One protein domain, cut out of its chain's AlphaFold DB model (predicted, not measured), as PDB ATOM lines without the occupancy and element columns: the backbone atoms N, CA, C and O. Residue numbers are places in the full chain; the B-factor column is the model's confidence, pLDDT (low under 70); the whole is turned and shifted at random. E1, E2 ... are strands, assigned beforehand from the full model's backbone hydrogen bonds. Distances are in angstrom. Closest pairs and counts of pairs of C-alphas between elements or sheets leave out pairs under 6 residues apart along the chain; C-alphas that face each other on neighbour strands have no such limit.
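This is residues 132 to 256 of the 258 residues of an uncharacterized protein of Verrucomicrobiales bacterium (UniProt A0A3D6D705). Two twisted antiparallel sheets form a loose, partly face to face sandwich, meeting along E3 and E4 on one side and E7 on the other, and spreading apart towards E6 and E9. A small hairpin, E1 and E2, lies off at one end, apart from the other strands. The printed part has 125 residues with nine named strands, E1 to E9 in chain order, and no named helix; the class is all strand, with under half of the residues in named elements. The whole is compact, radius of gyration of the C-alphas 15.9 A, only just flat, spanning 51 by 39 by 22 A.

E1, residues 132 to 136, begins at C-alpha 132 (13.058, 39.446, -9.891). E2 is 139 to 144, E3 154 to 160 (17.3 A), E4 169 to 174, E5 192 to 196 and E6 202 to 205. E7, 217 to 224, spans 21.0 A and bends by 51 degrees at residue 220. E8 is 233 to 239, and E9, 249 to 255, ends at C-alpha 255 (-3.184, 50.747, 6.641).

E1 and E2 form a hairpin, N 134 to O 141 being 2.9 A. E3 E4 E5 E6 and E7 E8 E9 are meanders, each strand the antiparallel neighbour of the one before: N 158 to O 171 is 3.0 A, N 170 to O 194 2.9 A, N 195 to O 203 3.0 A, N 222 to O 235 2.9 A and N 234 to O 254 3.0 A. E3 and E7 touch, closest C-alphas Ser 156 and Ser 220, 5.1 A. E6 and E9 are apart.

The farthest C-alphas, Asp 138 and Phe 245, are 53.4 A apart. The printed part has no cut. Links E4 to E5 and E6 to E7 are long. pLDDT is under 70 at residues 179 to 182, 204 to 213 and 241 to 256.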
ATOM      1  N   LEU A 132      12.141  39.306 -11.017       90.94
ATOM      2  CA  LEU A 132      13.058  39.446  -9.891       90.94
ATOM      3  C   LEU A 132      14.393  38.791 -10.257       90.94
ATOM      4  O   LEU A 132      14.415  37.675 -10.769       90.94
ATOM      5  N   PHE A 133      15.503  39.460  -9.955       92.94
ATOM      6  CA  PHE A 133      16.842  38.896 -10.109       92.94
ATOM      7  C   PHE A 133      17.429  38.618  -8.728       92.94
ATOM      8  O   PHE A 133      17.822  39.542  -8.017       92.94
ATOM      9  N   LEU A 134      17.472  37.344  -8.344       90.94
ATOM     10  CA  LEU A 134      18.078  36.905  -7.094       90.94
ATOM     11  C   LEU A 134      19.587  36.802  -7.257       90.94
ATOM     12  O   LEU A 134      20.061  36.118  -8.165       90.94
ATOM     13  N   ASN A 135      20.329  37.458  -6.370       92.56
ATOM     14  CA  ASN A 135      21.776  37.312  -6.317       92.56
ATOM     15  C   ASN A 135      22.137  35.918  -5.784       92.56
ATOM     16  O   ASN A 135      21.722  35.534  -4.695       92.56
ATOM     17  N   GLN A 136      22.918  35.186  -6.560       91.19
ATOM     18  CA  GLN A 136      23.472  33.873  -6.258       91.19
ATOM     19  C   GLN A 136      25.001  33.983  -6.230       91.19
ATOM     20  O   GLN A 136      25.572  34.980  -6.667       91.19
ATOM     21  N   GLN A 137      25.692  32.948  -5.747       92.56
ATOM     22  CA  GLN A 137      27.162  32.961  -5.687       92.56
ATOM     23  C   GLN A 137      27.815  33.193  -7.064       92.56
ATOM     24  O   GLN A 137      28.793  33.930  -7.154       92.56
ATOM     25  N   ASP A 138      27.230  32.630  -8.127       93.25
ATOM     26  CA  ASP A 138      27.784  32.654  -9.489       93.25
ATOM     27  C   ASP A 138      27.061  33.624 -10.447       93.25
ATOM     28  O   ASP A 138      27.278  33.584 -11.661       93.25
ATOM     29  N   GLY A 139      26.182  34.496  -9.941       94.50
ATOM     30  CA  GLY A 139      25.466  35.476 -10.763       94.50
ATOM     31  C   GLY A 139      24.025  35.704 -10.325       94.50
ATOM     32  O   GLY A 139      23.712  35.626  -9.146       94.50
ATOM     33  N   PHE A 140      23.133  35.995 -11.275       95.06
ATOM     34  CA  PHE A 140      21.727  36.275 -10.979       95.06
ATOM     35  C   PHE A 140      20.802  35.188 -11.514       95.06
ATOM     36  O   PHE A 140      20.873  34.818 -12.687       95.06
ATOM     37  N   GLN A 141      19.876  34.735 -10.674       93.00
ATOM     38  CA  GLN A 141      18.752  33.906 -11.089       93.00
ATOM     39  C   GLN A 141      17.542  34.798 -11.383       93.00
ATOM     40  O   GLN A 141      17.075  35.519 -10.504       93.00
ATOM     41  N   SER A 142      17.027  34.738 -12.612       92.12
ATOM     42  CA  SER A 142      15.806  35.449 -13.007       92.12
ATOM     43  C   SER A 142      14.566  34.634 -12.644       92.12
ATOM     44  O   SER A 142      14.452  33.477 -13.049       92.12
ATOM     45  N   LEU A 143      13.623  35.252 -11.938       90.38
ATOM     46  CA  LEU A 143      12.311  34.699 -11.609       90.38
ATOM     47  C   LEU A 143      11.218  35.625 -12.165       90.38
ATOM     48  O   LEU A 143      11.154  36.785 -11.748       90.38
ATOM     49  N   PRO A 144      10.361  35.165 -13.095       89.88
ATOM     50  CA  PRO A 144       9.295  36.001 -13.630       89.88
ATOM     51  C   PRO A 144       8.269  36.326 -12.540       89.88
ATOM     52  O   PRO A 144       7.890  35.471 -11.739       89.88
ATOM     53  N   LEU A 145       7.793  37.569 -12.520       88.19
ATOM     54  CA  LEU A 145       6.708  37.977 -11.634       88.19
ATOM     55  C   LEU A 145       5.374  37.388 -12.104       88.19
ATOM     56  O   LEU A 145       5.173  37.094 -13.284       88.19
ATOM     57  N   HIS A 146       4.416  37.272 -11.187       85.50
ATOM     58  CA  HIS A 146       3.066  36.815 -11.514       85.50
ATOM     59  C   HIS A 146       2.424  37.688 -12.610       85.50
ATOM     60  O   HIS A 146       2.600  38.905 -12.606       85.50
ATOM     61  N   ARG A 147       1.635  37.096 -13.522       85.00
ATOM     62  CA  ARG A 147       1.005  37.804 -14.660       85.00
ATOM     63  C   ARG A 147       0.288  39.090 -14.242       85.00
ATOM     64  O   ARG A 147       0.477  40.125 -14.863       85.00
ATOM     65  N   ASP A 148      -0.474  39.029 -13.155       81.19
ATOM     66  CA  ASP A 148      -1.242  40.165 -12.638       81.19
ATOM     67  C   ASP A 148      -0.358  41.375 -12.243       81.19
ATOM     68  O   ASP A 148      -0.834  42.509 -12.236       81.19
ATOM     69  N   ALA A 149       0.934  41.168 -11.951       84.06
ATOM     70  CA  ALA A 149       1.911  42.238 -11.711       84.06
ATOM     71  C   ALA A 149       2.438  42.892 -13.003       84.06
ATOM     72  O   ALA A 149       3.130  43.907 -12.945       84.06
ATOM     73  N   GLN A 150       2.110  42.317 -14.160       88.44
ATOM     74  CA  GLN A 150       2.605  42.711 -15.478       88.44
ATOM     75  C   GLN A 150       1.512  43.331 -16.370       88.44
ATOM     76  O   GLN A 150       1.781  43.694 -17.511       88.44
ATOM     77  N   GLU A 151       0.289  43.496 -15.854       85.94
ATOM     78  CA  GLU A 151      -0.873  44.057 -16.572       85.94
ATOM     79  C   GLU A 151      -0.693  45.528 -16.991       85.94
ATOM     80  O   GLU A 151      -1.371  46.025 -17.892       85.94
ATOM     81  N   ALA A 152       0.220  46.249 -16.337       88.19
ATOM     82  CA  ALA A 152       0.621  47.593 -16.726       88.19
ATOM     83  C   ALA A 152       2.066  47.881 -16.277       88.19
ATOM     84  O   ALA A 152       2.526  47.314 -15.284       88.19
ATOM     85  N   PRO A 153       2.791  48.794 -16.953       89.31
ATOM     86  CA  PRO A 153       4.167  49.113 -16.592       89.31
ATOM     87  C   PRO A 153       4.272  49.699 -15.180       89.31
ATOM     88  O   PRO A 153       3.469  50.556 -14.799       89.31
ATOM     89  N   THR A 154       5.298  49.274 -14.443       90.44
ATOM     90  CA  THR A 154       5.570  49.706 -13.064       90.44
ATOM     91  C   THR A 154       6.526  50.898 -13.026       90.44
ATOM     92  O   THR A 154       7.572  50.887 -13.671       90.44
ATOM     93  N   PHE A 155       6.174  51.923 -12.246       90.25
ATOM     94  CA  PHE A 155       6.967  53.150 -12.054       90.25
ATOM     95  C   PHE A 155       7.335  53.419 -10.596       90.25
ATOM     96  O   PHE A 155       8.001  54.407 -10.304       90.25
ATOM     97  N   SER A 156       6.875  52.573  -9.679       89.75
ATOM     98  CA  SER A 156       7.207  52.664  -8.267       89.75
ATOM     99  C   SER A 156       7.301  51.273  -7.677       89.75
ATOM    100  O   SER A 156       6.426  50.447  -7.929       89.75
ATOM    101  N   ILE A 157       8.348  51.025  -6.901       92.75
ATOM    102  CA  ILE A 157       8.573  49.761  -6.209       92.75
ATOM    103  C   ILE A 157       8.867  50.107  -4.755       92.75
ATOM    104  O   ILE A 157       9.696  50.973  -4.478       92.75
ATOM    105  N   SER A 158       8.185  49.449  -3.826       90.81
ATOM    106  CA  SER A 158       8.503  49.538  -2.401       90.81
ATOM    107  C   SER A 158       8.566  48.143  -1.814       90.81
ATOM    108  O   SER A 158       7.764  47.288  -2.178       90.81
ATOM    109  N   VAL A 159       9.529  47.930  -0.927       90.56
ATOM    110  CA  VAL A 159       9.836  46.624  -0.349       90.56
ATOM    111  C   VAL A 159       9.881  46.773   1.165       90.56
ATOM    112  O   VAL A 159      10.499  47.719   1.657       90.56
ATOM    113  N   ALA A 160       9.211  45.885   1.892       86.75
ATOM    114  CA  ALA A 160       9.216  45.851   3.353       86.75
ATOM    115  C   ALA A 160       8.762  44.472   3.850       86.75
ATOM    116  O   ALA A 160       7.951  43.833   3.195       86.75
ATOM    117  N   ASP A 161       9.244  44.045   5.015       86.38
ATOM    118  CA  ASP A 161       8.676  42.907   5.750       86.38
ATOM    119  C   ASP A 161       7.436  43.398   6.516       86.38
ATOM    120  O   ASP A 161       7.542  43.979   7.603       86.38
ATOM    121  N   ILE A 162       6.259  43.286   5.895       76.69
ATOM    122  CA  ILE A 162       5.007  43.814   6.455       76.69
ATOM    123  C   ILE A 162       4.393  42.818   7.424       76.69
ATOM    124  O   ILE A 162       3.845  43.218   8.458       76.69
ATOM    125  N   MET A 163       4.509  41.534   7.097       74.31
ATOM    126  CA  MET A 163       3.988  40.441   7.910       74.31
ATOM    127  C   MET A 163       4.849  40.151   9.144       74.31
ATOM    128  O   MET A 163       4.378  39.464  10.053       74.31
ATOM    129  N   LYS A 164       6.054  40.732   9.228       82.56
ATOM    130  CA  LYS A 164       7.058  40.478  10.275       82.56
ATOM    131  C   LYS A 164       7.436  39.002  10.341       82.56
ATOM    132  O   LYS A 164       7.657  38.462  11.427       82.56
ATOM    133  N   ASP A 165       7.470  38.351   9.186       84.25
ATOM    134  CA  ASP A 165       7.813  36.940   9.028       84.25
ATOM    135  C   ASP A 165       9.223  36.746   8.448       84.25
ATOM    136  O   ASP A 165       9.606  35.626   8.111       84.25
ATOM    137  N   HIS A 166      10.008  37.828   8.381       87.62
ATOM    138  CA  HIS A 166      11.342  37.886   7.786       87.62
ATOM    139  C   HIS A 166      11.373  37.639   6.273       87.62
ATOM    140  O   HIS A 166      12.460  37.533   5.699       87.62
ATOM    141  N   SER A 167      10.216  37.616   5.609       89.62
ATOM    142  CA  SER A 167      10.111  37.604   4.155       89.62
ATOM    143  C   SER A 167       9.772  39.001   3.648       89.62
ATOM    144  O   SER A 167       8.908  39.698   4.167       89.62
ATOM    145  N   LEU A 168      10.495  39.454   2.622       89.81
ATOM    146  CA  LEU A 168      10.245  40.771   2.045       89.81
ATOM    147  C   LEU A 168       9.014  40.735   1.137       89.81
ATOM    148  O   LEU A 168       8.982  39.996   0.154       89.81
ATOM    149  N   ASP A 169       8.056  41.609   1.419       86.94
ATOM    150  CA  ASP A 169       6.892  41.864   0.580       86.94
ATOM    151  C   ASP A 169       7.178  43.003  -0.401       86.94
ATOM    152  O   ASP A 169       7.983  43.903  -0.130       86.94
ATOM    153  N   ILE A 170       6.493  43.000  -1.547       88.81
ATOM    154  CA  ILE A 170       6.669  44.016  -2.590       88.81
ATOM    155  C   ILE A 170       5.341  44.684  -2.930       88.81
ATOM    156  O   ILE A 170       4.342  44.028  -3.229       88.81
ATOM    157  N   PHE A 171       5.368  46.014  -2.969       88.50
ATOM    158  CA  PHE A 171       4.372  46.834  -3.641       88.50
ATOM    159  C   PHE A 171       4.878  47.276  -5.009       88.50
ATOM    160  O   PHE A 171       5.970  47.841  -5.122       88.50
ATOM    161  N   LEU A 172       4.043  47.107  -6.032       88.44
ATOM    162  CA  LEU A 172       4.276  47.659  -7.360       88.44
ATOM    163  C   LEU A 172       3.219  48.713  -7.671       88.44
ATOM    164  O   LEU A 172       2.015  48.460  -7.576       88.44
ATOM    165  N   GLY A 173       3.687  49.894  -8.068       89.19
ATOM    166  CA  GLY A 173       2.879  51.029  -8.485       89.19
ATOM    167  C   GLY A 173       2.827  51.169 -10.008       89.19
ATOM    168  O   GLY A 173       3.778  51.705 -10.590       89.19
ATOM    169  N   PRO A 174       1.738  50.720 -10.660       87.50
ATOM    170  CA  PRO A 174       1.660  50.670 -12.112       87.50
ATOM    171  C   PRO A 174       1.112  51.955 -12.762       87.50
ATOM    172  O   PRO A 174       0.880  52.989 -12.124       87.50
ATOM    173  N   ASN A 175       0.868  51.805 -14.064       88.38
ATOM    174  CA  ASN A 175       0.181  52.667 -15.021       88.38
ATOM    175  C   ASN A 175       1.060  53.688 -15.729       88.38
ATOM    176  O   ASN A 175       1.861  54.387 -15.123       88.38
ATOM    177  N   LYS A 176       0.833  53.872 -17.027       86.50
ATOM    178  CA  LYS A 176       1.337  55.004 -17.807       86.50
ATOM    179  C   LYS A 176       0.195  55.557 -18.638       86.50
ATOM    180  O   LYS A 176      -0.361  54.866 -19.487       86.50
ATOM    181  N   PHE A 177      -0.136  56.820 -18.423       84.75
ATOM    182  CA  PHE A 177      -0.995  57.533 -19.355       84.75
ATOM    183  C   PHE A 177      -0.099  58.039 -20.468       84.75
ATOM    184  O   PHE A 177       0.965  58.593 -20.195       84.75
ATOM    185  N   SER A 178      -0.509  57.788 -21.705       72.06
ATOM    186  CA  SER A 178       0.249  58.263 -22.846       72.06
ATOM    187  C   SER A 178       0.184  59.785 -22.926       72.06
ATOM    188  O   SER A 178      -0.898  60.370 -22.826       72.06
ATOM    189  N   ASP A 179       1.350  60.396 -23.119       65.62
ATOM    190  CA  ASP A 179       1.490  61.790 -23.539       65.62
ATOM    191  C   ASP A 179       1.597  61.887 -25.085       65.62
ATOM    192  O   ASP A 179       1.587  62.982 -25.643       65.62
ATOM    193  N   GLU A 180       1.660  60.746 -25.786       66.62
ATOM    194  CA  GLU A 180       1.761  60.624 -27.244       66.62
ATOM    195  C   GLU A 180       0.418  60.187 -27.851       66.62
ATOM    196  O   GLU A 180      -0.198  59.222 -27.400       66.62
ATOM    197  N   PHE A 181      -0.031  60.856 -28.917       62.44
ATOM    198  CA  PHE A 181      -1.303  60.533 -29.581       62.44
ATOM    199  C   PHE A 181      -1.342  59.125 -30.194       62.44
ATOM    200  O   PHE A 181      -2.421  58.556 -30.339       62.44
ATOM    201  N   GLU A 182      -0.183  58.581 -30.566       65.75
ATOM    202  CA  GLU A 182      -0.065  57.290 -31.258       65.75
ATOM    203  C   GLU A 182      -0.017  56.095 -30.294       65.75
ATOM    204  O   GLU A 182      -0.220  54.960 -30.719       65.75
ATOM    205  N   ILE A 183       0.219  56.336 -28.999       70.38
ATOM    206  CA  ILE A 183       0.354  55.284 -27.985       70.38
ATOM    207  C   ILE A 183      -0.894  55.279 -27.099       70.38
ATOM    208  O   ILE A 183      -1.305  56.308 -26.556       70.38
ATOM    209  N   THR A 184      -1.514  54.111 -26.943       78.62
ATOM    210  CA  THR A 184      -2.649  53.928 -26.033       78.62
ATOM    211  C   THR A 184      -2.200  54.003 -24.576       78.62
ATOM    212  O   THR A 184      -1.027  53.870 -24.234       78.62
ATOM    213  N   ARG A 185      -3.142  54.257 -23.667       82.31
ATOM    214  CA  ARG A 185      -2.828  54.221 -22.237       82.31
ATOM    215  C   ARG A 185      -2.533  52.785 -21.812       82.31
ATOM    216  O   ARG A 185      -3.207  51.856 -22.245       82.31
ATOM    217  N   HIS A 186      -1.563  52.637 -20.920       85.25
ATOM    218  CA  HIS A 186      -1.342  51.408 -20.172       85.25
ATOM    219  C   HIS A 186      -1.872  51.639 -18.756       85.25
ATOM    220  O   HIS A 186      -1.100  51.992 -17.866       85.25
ATOM    221  N   ASP A 187      -3.189  51.566 -18.563       84.06
ATOM    222  CA  ASP A 187      -3.874  51.956 -17.321       84.06
ATOM    223  C   ASP A 187      -4.728  50.848 -16.684       84.06
ATOM    224  O   ASP A 187      -5.604  51.125 -15.865       84.06
ATOM    225  N   ASN A 188      -4.430  49.585 -17.010       83.56
ATOM    226  CA  ASN A 188      -5.094  48.417 -16.423       83.56
ATOM    227  C   ASN A 188      -4.536  48.007 -15.040       83.56
ATOM    228  O   ASN A 188      -4.960  47.013 -14.457       83.56
ATOM    229  N   GLY A 189      -3.560  48.740 -14.502       81.12
ATOM    230  CA  GLY A 189      -2.950  48.464 -13.207       81.12
ATOM    231  C   GLY A 189      -3.683  49.136 -12.042       81.12
ATOM    232  O   GLY A 189      -4.208  50.244 -12.158       81.12
ATOM    233  N   HIS A 190      -3.674  48.485 -10.877       77.19
ATOM    234  CA  HIS A 190      -4.402  48.951  -9.684       77.19
ATOM    235  C   HIS A 190      -3.538  49.152  -8.430       77.19
ATOM    236  O   HIS A 190      -4.065  49.440  -7.359       77.19
ATOM    237  N   GLY A 191      -2.214  49.026  -8.552       81.69
ATOM    238  CA  GLY A 191      -1.332  48.837  -7.401       81.69
ATOM    239  C   GLY A 191      -1.468  47.408  -6.883       81.69
ATOM    240  O   GLY A 191      -2.569  46.966  -6.555       81.69
ATOM    241  N   ILE A 192      -0.369  46.661  -6.847       80.31
ATOM    242  CA  ILE A 192      -0.391  45.262  -6.408       80.31
ATOM    243  C   ILE A 192       0.566  45.060  -5.248       80.31
ATOM    244  O   ILE A 192       1.670  45.600  -5.242       80.31
ATOM    245  N   TRP A 193       0.106  44.271  -4.283       81.75
ATOM    246  CA  TRP A 193       0.936  43.730  -3.224       81.75
ATOM    247  C   TRP A 193       1.182  42.260  -3.470       81.75
ATOM    248  O   TRP A 193       0.282  41.508  -3.852       81.75
ATOM    249  N   MET A 194       2.418  41.864  -3.244       84.94
ATOM    250  CA  MET A 194       2.879  40.503  -3.401       84.94
ATOM    251  C   MET A 194       3.602  40.134  -2.116       84.94
ATOM    252  O   MET A 194       4.550  40.829  -1.744       84.94
ATOM    253  N   THR A 195       3.121  39.100  -1.428       86.06
ATOM    254  CA  THR A 195       3.733  38.658  -0.175       86.06
ATOM    255  C   THR A 195       4.880  37.713  -0.456       86.06
ATOM    256  O   THR A 195       4.737  36.797  -1.271       86.06
ATOM    257  N   GLY A 196       6.027  37.967   0.159       89.19
ATOM    258  CA  GLY A 196       7.229  37.168  -0.056       89.19
ATOM    259  C   GLY A 196       7.136  35.814   0.636       89.19
ATOM    260  O   GLY A 196       6.629  35.717   1.745       89.19
ATOM    261  N   ASN A 197       7.672  34.770   0.007       88.81
ATOM    262  CA  ASN A 197       7.866  33.461   0.648       88.81
ATOM    263  C   ASN A 197       9.299  33.264   1.188       88.81
ATOM    264  O   ASN A 197       9.643  32.179   1.649       88.81
ATOM    265  N   GLY A 198      10.165  34.279   1.064       88.19
ATOM    266  CA  GLY A 198      11.568  34.234   1.502       88.19
ATOM    267  C   GLY A 198      12.539  33.568   0.515       88.19
ATOM    268  O   GLY A 198      13.741  33.803   0.587       88.19
ATOM    269  N   ASP A 199      12.039  32.811  -0.461       88.19
ATOM    270  CA  ASP A 199      12.819  32.156  -1.526       88.19
ATOM    271  C   ASP A 199      12.850  32.955  -2.849       88.19
ATOM    272  O   ASP A 199      13.332  32.476  -3.875       88.19
ATOM    273  N   GLY A 200      12.314  34.180  -2.829       85.06
ATOM    274  CA  GLY A 200      12.138  35.041  -4.000       85.06
ATOM    275  C   GLY A 200      10.883  34.752  -4.824       85.06
ATOM    276  O   GLY A 200      10.625  35.462  -5.798       85.06
ATOM    277  N   SER A 201      10.078  33.759  -4.438       88.00
ATOM    278  CA  SER A 201       8.707  33.626  -4.923       88.00
ATOM    279  C   SER A 201       7.760  34.521  -4.123       88.00
ATOM    280  O   SER A 201       8.013  34.863  -2.963       88.00
ATOM    281  N   PHE A 202       6.653  34.902  -4.761       85.62
ATOM    282  CA  PHE A 202       5.624  35.705  -4.122       85.62
ATOM    283  C   PHE A 202       4.251  35.080  -4.277       85.62
ATOM    284  O   PHE A 202       3.861  34.661  -5.372       85.62
ATOM    285  N   ASN A 203       3.478  35.116  -3.199       80.69
ATOM    286  CA  ASN A 203       2.052  34.878  -3.274       80.69
ATOM    287  C   ASN A 203       1.350  36.166  -3.685       80.69
ATOM    288  O   ASN A 203       1.657  37.272  -3.229       80.69
ATOM    289  N   GLN A 204       0.367  36.024  -4.564       67.75
ATOM    290  CA  GLN A 204      -0.436  37.163  -4.950       67.75
ATOM    291  C   GLN A 204      -1.391  37.526  -3.814       67.75
ATOM    292  O   GLN A 204      -2.316  36.773  -3.506       67.75
ATOM    293  N   MET A 205      -1.265  38.741  -3.287       62.09
ATOM    294  CA  MET A 205      -2.369  39.364  -2.576       62.09
ATOM    295  C   MET A 205      -3.156  40.216  -3.557       62.09
ATOM    296  O   MET A 205      -2.779  41.331  -3.927       62.09
ATOM    297  N   ARG A 206      -4.261  39.645  -4.040       53.06
ATOM    298  CA  ARG A 206      -5.182  40.343  -4.934       53.06
ATOM    299  C   ARG A 206      -5.783  41.526  -4.203       53.06
ATOM    300  O   ARG A 206      -6.737  41.363  -3.449       53.06
ATOM    301  N   PHE A 207      -5.241  42.692  -4.546       51.16
ATOM    302  CA  PHE A 207      -5.642  44.010  -4.086       51.16
ATOM    303  C   PHE A 207      -5.358  44.184  -2.598       51.16
ATOM    304  O   PHE A 207      -5.743  43.357  -1.772       51.16
ATOM    305  N   VAL A 208      -4.791  45.330  -2.207       49.69
ATOM    306  CA  VAL A 208      -5.188  45.786  -0.879       49.69
ATOM    307  C   VAL A 208      -6.698  45.896  -0.972       49.69
ATOM    308  O   VAL A 208      -7.199  46.662  -1.800       49.69
ATOM    309  N   LYS A 209      -7.431  45.152  -0.142       43.62
ATOM    310  CA  LYS A 209      -8.785  45.544   0.256       43.62
ATOM    311  C   LYS A 209      -8.662  46.852   1.037       43.62
ATOM    312  O   LYS A 209      -8.886  46.931   2.234       43.62
ATOM    313  N   THR A 210      -8.211  47.880   0.344       47.81
ATOM    314  CA  THR A 210      -8.375  49.248   0.748       47.81
ATOM    315  C   THR A 210      -9.744  49.651   0.275       47.81
ATOM    316  O   THR A 210     -10.200  49.267  -0.803       47.81
ATOM    317  N   GLU A 211     -10.376  50.510   1.047       48.91
ATOM    318  CA  GLU A 211     -11.541  51.260   0.592       48.91
ATOM    319  C   GLU A 211     -11.193  52.198  -0.593       48.91
ATOM    320  O   GLU A 211     -12.069  52.850  -1.158       48.91
ATOM    321  N   PHE A 212      -9.918  52.255  -1.006       52.19
ATOM    322  CA  PHE A 212      -9.361  53.188  -1.975       52.19
ATOM    323  C   PHE A 212      -8.888  52.477  -3.244       52.19
ATOM    324  O   PHE A 212      -7.823  51.871  -3.300       52.19
ATOM    325  N   LYS A 213      -9.662  52.608  -4.321       66.81
ATOM    326  CA  LYS A 213      -9.247  52.130  -5.641       66.81
ATOM    327  C   LYS A 213      -8.186  53.074  -6.222       66.81
ATOM    328  O   LYS A 213      -8.529  54.179  -6.644       66.81
ATOM    329  N   ILE A 214      -6.925  52.645  -6.269       71.19
ATOM    330  CA  ILE A 214      -5.873  53.367  -6.996       71.19
ATOM    331  C   ILE A 214      -6.053  53.081  -8.493       71.19
ATOM    332  O   ILE A 214      -6.007  51.932  -8.934       71.19
ATOM    333  N   THR A 215      -6.330  54.117  -9.281       76.75
ATOM    334  CA  THR A 215      -6.596  53.998 -10.733       76.75
ATOM    335  C   THR A 215      -5.752  54.951 -11.573       76.75
ATOM    336  O   THR A 215      -5.774  54.909 -12.801       76.75
ATOM    337  N   GLY A 216      -5.022  55.843 -10.917       81.94
ATOM    338  CA  GLY A 216      -4.113  56.801 -11.504       81.94
ATOM    339  C   GLY A 216      -2.743  56.212 -11.819       81.94
ATOM    340  O   GLY A 216      -2.469  55.023 -11.669       81.94
ATOM    341  N   GLN A 217      -1.849  57.093 -12.245       87.88
ATOM    342  CA  GLN A 217      -0.436  56.802 -12.441       87.88
ATOM    343  C   GLN A 217       0.316  56.898 -11.119       87.88
ATOM    344  O   GLN A 217       0.519  58.007 -10.621       87.88
ATOM    345  N   ILE A 218       0.786  55.778 -10.573       87.75
ATOM    346  CA  ILE A 218       1.636  55.821  -9.379       87.75
ATOM    347  C   ILE A 218       3.051  56.225  -9.799       87.75
ATOM    348  O   ILE A 218       3.632  55.626 -10.704       87.75
ATOM    349  N   ARG A 219       3.596  57.283  -9.194       89.38
ATOM    350  CA  ARG A 219       4.942  57.820  -9.495       89.38
ATOM    351  C   ARG A 219       5.946  57.636  -8.371       89.38
ATOM    352  O   ARG A 219       7.137  57.776  -8.606       89.38
ATOM    353  N   SER A 220       5.460  57.387  -7.167       89.00
ATOM    354  CA  SER A 220       6.299  57.135  -6.008       89.00
ATOM    355  C   SER A 220       5.473  56.426  -4.948       89.00
ATOM    356  O   SER A 220       4.253  56.614  -4.871       89.00
ATOM    357  N   SER A 221       6.145  55.623  -4.141       88.19
ATOM    358  CA  SER A 221       5.588  54.952  -2.987       88.19
ATOM    359  C   SER A 221       6.647  54.850  -1.900       88.19
ATOM    360  O   SER A 221       7.842  54.773  -2.184       88.19
ATOM    361  N   SER A 222       6.199  54.874  -0.652       89.38
ATOM    362  CA  SER A 222       7.033  54.690   0.529       89.38
ATOM    363  C   SER A 222       6.269  53.861   1.543       89.38
ATOM    364  O   SER A 222       5.069  54.058   1.720       89.38
ATOM    365  N   ILE A 223       6.976  52.972   2.231       85.50
ATOM    366  CA  ILE A 223       6.426  52.162   3.316       85.50
ATOM    367  C   ILE A 223       7.140  52.573   4.599       85.50
ATOM    368  O   ILE A 223       8.369  52.584   4.629       85.50
ATOM    369  N   ASN A 224       6.389  52.973   5.622       85.19
ATOM    370  CA  ASN A 224       6.922  53.270   6.952       85.19
ATOM    371  C   ASN A 224       5.793  53.287   7.991       85.19
ATOM    372  O   ASN A 224       4.635  53.447   7.624       85.19
ATOM    373  N   ASP A 225       6.127  53.177   9.272       83.00
ATOM    374  CA  ASP A 225       5.201  53.412  10.386       83.00
ATOM    375  C   ASP A 225       5.102  54.924  10.672       83.00
ATOM    376  O   ASP A 225       5.748  55.479  11.563       83.00
ATOM    377  N   PHE A 226       4.348  55.631   9.830       82.25
ATOM    378  CA  PHE A 226       4.166  57.080   9.912       82.25
ATOM    379  C   PHE A 226       3.279  57.499  11.087       82.25
ATOM    380  O   PHE A 226       3.421  58.620  11.580       82.25
ATOM    381  N   ASN A 227       2.354  56.638  11.518       82.69
ATOM    382  CA  ASN A 227       1.453  56.900  12.643       82.69
ATOM    383  C   ASN A 227       1.965  56.349  13.986       82.69
ATOM    384  O   ASN A 227       1.312  56.589  15.002       82.69
ATOM    385  N   GLN A 228       3.135  55.705  14.005       87.00
ATOM    386  CA  GLN A 228       3.792  55.142  15.192       87.00
ATOM    387  C   GLN A 228       2.920  54.111  15.924       87.00
ATOM    388  O   GLN A 228       2.947  54.026  17.154       87.00
ATOM    389  N   ASP A 229       2.118  53.343  15.183       82.00
ATOM    390  CA  ASP A 229       1.258  52.293  15.743       82.00
ATOM    391  C   ASP A 229       1.919  50.902  15.729       82.00
ATOM    392  O   ASP A 229       1.320  49.907  16.150       82.00
ATOM    393  N   GLY A 230       3.174  50.832  15.283       80.25
ATOM    394  CA  GLY A 230       3.953  49.610  15.152       80.25
ATOM    395  C   GLY A 230       3.628  48.807  13.893       80.25
ATOM    396  O   GLY A 230       4.147  47.687  13.760       80.25
ATOM    397  N   LYS A 231       2.787  49.322  12.987       74.56
ATOM    398  CA  LYS A 231       2.434  48.701  11.707       74.56
ATOM    399  C   LYS A 231       2.896  49.581  10.541       74.56
ATOM    400  O   LYS A 231       2.798  50.801  10.591       74.56
ATOM    401  N   PRO A 232       3.383  48.978   9.449       76.88
ATOM    402  CA  PRO A 232       3.764  49.747   8.276       76.88
ATOM    403  C   PRO A 232       2.526  50.341   7.594       76.88
ATOM    404  O   PRO A 232       1.536  49.651   7.338       76.88
ATOM    405  N   ASN A 233       2.612  51.616   7.226       80.69
ATOM    406  CA  ASN A 233       1.676  52.272   6.329       80.69
ATOM    407  C   ASN A 233       2.317  52.447   4.950       80.69
ATOM    408  O   ASN A 233       3.507  52.749   4.819       80.69
ATOM    409  N   LEU A 234       1.501  52.321   3.909       82.94
ATOM    410  CA  LEU A 234       1.894  52.654   2.547       82.94
ATOM    411  C   LEU A 234       1.425  54.059   2.198       82.94
ATOM    412  O   LEU A 234       0.240  54.379   2.288       82.94
ATOM    413  N   VAL A 235       2.369  54.857   1.715       86.50
ATOM    414  CA  VAL A 235       2.139  56.162   1.116       86.50
ATOM    415  C   VAL A 235       2.379  56.060  -0.381       86.50
ATOM    416  O   VAL A 235       3.445  55.617  -0.794       86.50
ATOM    417  N   VAL A 236       1.417  56.489  -1.203       84.12
ATOM    418  CA  VAL A 236       1.575  56.537  -2.669       84.12
ATOM    419  C   VAL A 236       1.305  57.929  -3.221       84.12
ATOM    420  O   VAL A 236       0.385  58.614  -2.777       84.12
ATOM    421  N   VAL A 237       2.087  58.320  -4.225       87.56
ATOM    422  CA  VAL A 237       1.890  59.540  -5.010       87.56
ATOM    423  C   VAL A 237       1.261  59.164  -6.343       87.56
ATOM    424  O   VAL A 237       1.899  58.553  -7.205       87.56
ATOM    425  N   GLU A 238       0.003  59.557  -6.518       85.38
ATOM    426  CA  GLU A 238      -0.798  59.254  -7.703       85.38
ATOM    427  C   GLU A 238      -1.016  60.505  -8.571       85.38
ATOM    428  O   GLU A 238      -1.476  61.543  -8.087       85.38
ATOM    429  N   LYS A 239      -0.748  60.401  -9.879       84.81
ATOM    430  CA  LYS A 239      -1.156  61.378 -10.903       84.81
ATOM    431  C   LYS A 239      -2.455  60.917 -11.568       84.81
ATOM    432  O   LYS A 239      -2.486  59.902 -12.262       84.81
ATOM    433  N   MET A 240      -3.514  61.710 -11.422       77.75
ATOM    434  CA  MET A 240      -4.811  61.455 -12.054       77.75
ATOM    435  C   MET A 240      -4.861  61.906 -13.521       77.75
ATOM    436  O   MET A 240      -4.226  62.887 -13.912       77.75
ATOM    437  N   ALA A 241      -5.670  61.222 -14.333       60.91
ATOM    438  CA  ALA A 241      -5.982  61.625 -15.702       60.91
ATOM    439  C   ALA A 241      -7.049  62.728 -15.676       60.91
ATOM    440  O   ALA A 241      -8.226  62.439 -15.861       60.91
ATOM    441  N   LYS A 242      -6.702  63.990 -15.407       50.78
ATOM    442  CA  LYS A 242      -7.700  65.076 -15.464       50.78
ATOM    443  C   LYS A 242      -7.606  65.862 -16.776       50.78
ATOM    444  O   LYS A 242      -6.684  66.649 -16.957       50.78
ATOM    445  N   GLN A 243      -8.609  65.705 -17.650       37.84
ATOM    446  CA  GLN A 243      -9.054  66.758 -18.577       37.84
ATOM    447  C   GLN A 243      -9.839  67.802 -17.763       37.84
ATOM    448  O   GLN A 243     -11.060  67.775 -17.729       37.84
ATOM    449  N   ALA A 244      -9.146  68.640 -16.997       30.19
ATOM    450  CA  ALA A 244      -9.636  69.915 -16.459       30.19
ATOM    451  C   ALA A 244      -8.528  70.492 -15.579       30.19
ATOM    452  O   ALA A 244      -8.004  69.793 -14.711       30.19
ATOM    453  N   PHE A 245      -8.189  71.757 -15.815       32.09
ATOM    454  CA  PHE A 245      -7.207  72.561 -15.091       32.09
ATOM    455  C   PHE A 245      -7.291  72.385 -13.561       32.09
ATOM    456  O   PHE A 245      -8.060  73.060 -12.892       32.09
ATOM    457  N   ALA A 246      -6.506  71.457 -13.010       25.00
ATOM    458  CA  ALA A 246      -6.089  71.396 -11.610       25.00
ATOM    459  C   ALA A 246      -5.003  70.317 -11.478       25.00
ATOM    460  O   ALA A 246      -5.284  69.120 -11.544       25.00
ATOM    461  N   LYS A 247      -3.749  70.742 -11.297       33.84
ATOM    462  CA  LYS A 247      -2.645  69.879 -10.855       33.84
ATOM    463  C   LYS A 247      -2.990  69.406  -9.436       33.84
ATOM    464  O   LYS A 247      -2.865  70.178  -8.495       33.84
ATOM    465  N   ALA A 248      -3.466  68.176  -9.279       34.00
ATOM    466  CA  ALA A 248      -3.702  67.586  -7.965       34.00
ATOM    467  C   ALA A 248      -3.202  66.140  -7.975       34.00
ATOM    468  O   ALA A 248      -3.823  65.269  -8.585       34.00
ATOM    469  N   GLY A 249      -2.048  65.911  -7.346       44.66
ATOM    470  CA  GLY A 249      -1.651  64.570  -6.927       44.66
ATOM    471  C   GLY A 249      -2.456  64.167  -5.692       44.66
ATOM    472  O   GLY A 249      -2.833  65.036  -4.903       44.66
ATOM    473  N   ARG A 250      -2.749  62.876  -5.535       54.22
ATOM    474  CA  ARG A 250      -3.346  62.334  -4.304       54.22
ATOM    475  C   ARG A 250      -2.296  61.570  -3.509       54.22
ATOM    476  O   ARG A 250      -1.464  60.885  -4.099       54.22
ATOM    477  N   LEU A 251      -2.369  61.725  -2.190       48.94
ATOM    478  CA  LEU A 251      -1.613  60.967  -1.202       48.94
ATOM    479  C   LEU A 251      -2.600  60.042  -0.491       48.94
ATOM    480  O   LEU A 251      -3.588  60.531   0.058       48.94
ATOM    481  N   TYR A 252      -2.352  58.738  -0.505       57.34
ATOM    482  CA  TYR A 252      -3.122  57.785   0.299       57.34
ATOM    483  C   TYR A 252      -2.233  57.274   1.414       57.34
ATOM    484  O   TYR A 252      -1.072  56.978   1.152       57.34
ATOM    485  N   LEU A 253      -2.782  57.166   2.622       53.16
ATOM    486  CA  LEU A 253      -2.177  56.412   3.708       53.16
ATOM    487  C   LEU A 253      -2.988  55.130   3.849       53.16
ATOM    488  O   LEU A 253      -4.165  55.159   4.207       53.16
ATOM    489  N   ILE A 254      -2.384  54.023   3.444       57.62
ATOM    490  CA  ILE A 254      -3.027  52.719   3.401       57.62
ATOM    491  C   ILE A 254      -2.524  51.919   4.592       57.62
ATOM    492  O   ILE A 254      -1.340  51.587   4.665       57.62
ATOM    493  N   ASN A 255      -3.442  51.623   5.509       52.94
ATOM    494  CA  ASN A 255      -3.184  50.747   6.641       52.94
ATOM    495  C   ASN A 255      -3.422  49.298   6.233       52.94
ATOM    496  O   ASN A 255      -4.405  48.986   5.556       52.94
ATOM    497  N   TYR A 256      -2.526  48.421   6.662       42.22
ATOM    498  CA  TYR A 256      -2.647  46.998   6.401       42.22
ATOM    499  C   TYR A 256      -3.763  46.385   7.275       42.22
ATOM    500  O   TYR A 256      -3.778  46.631   8.489       42.22
TER     501      TYR A 256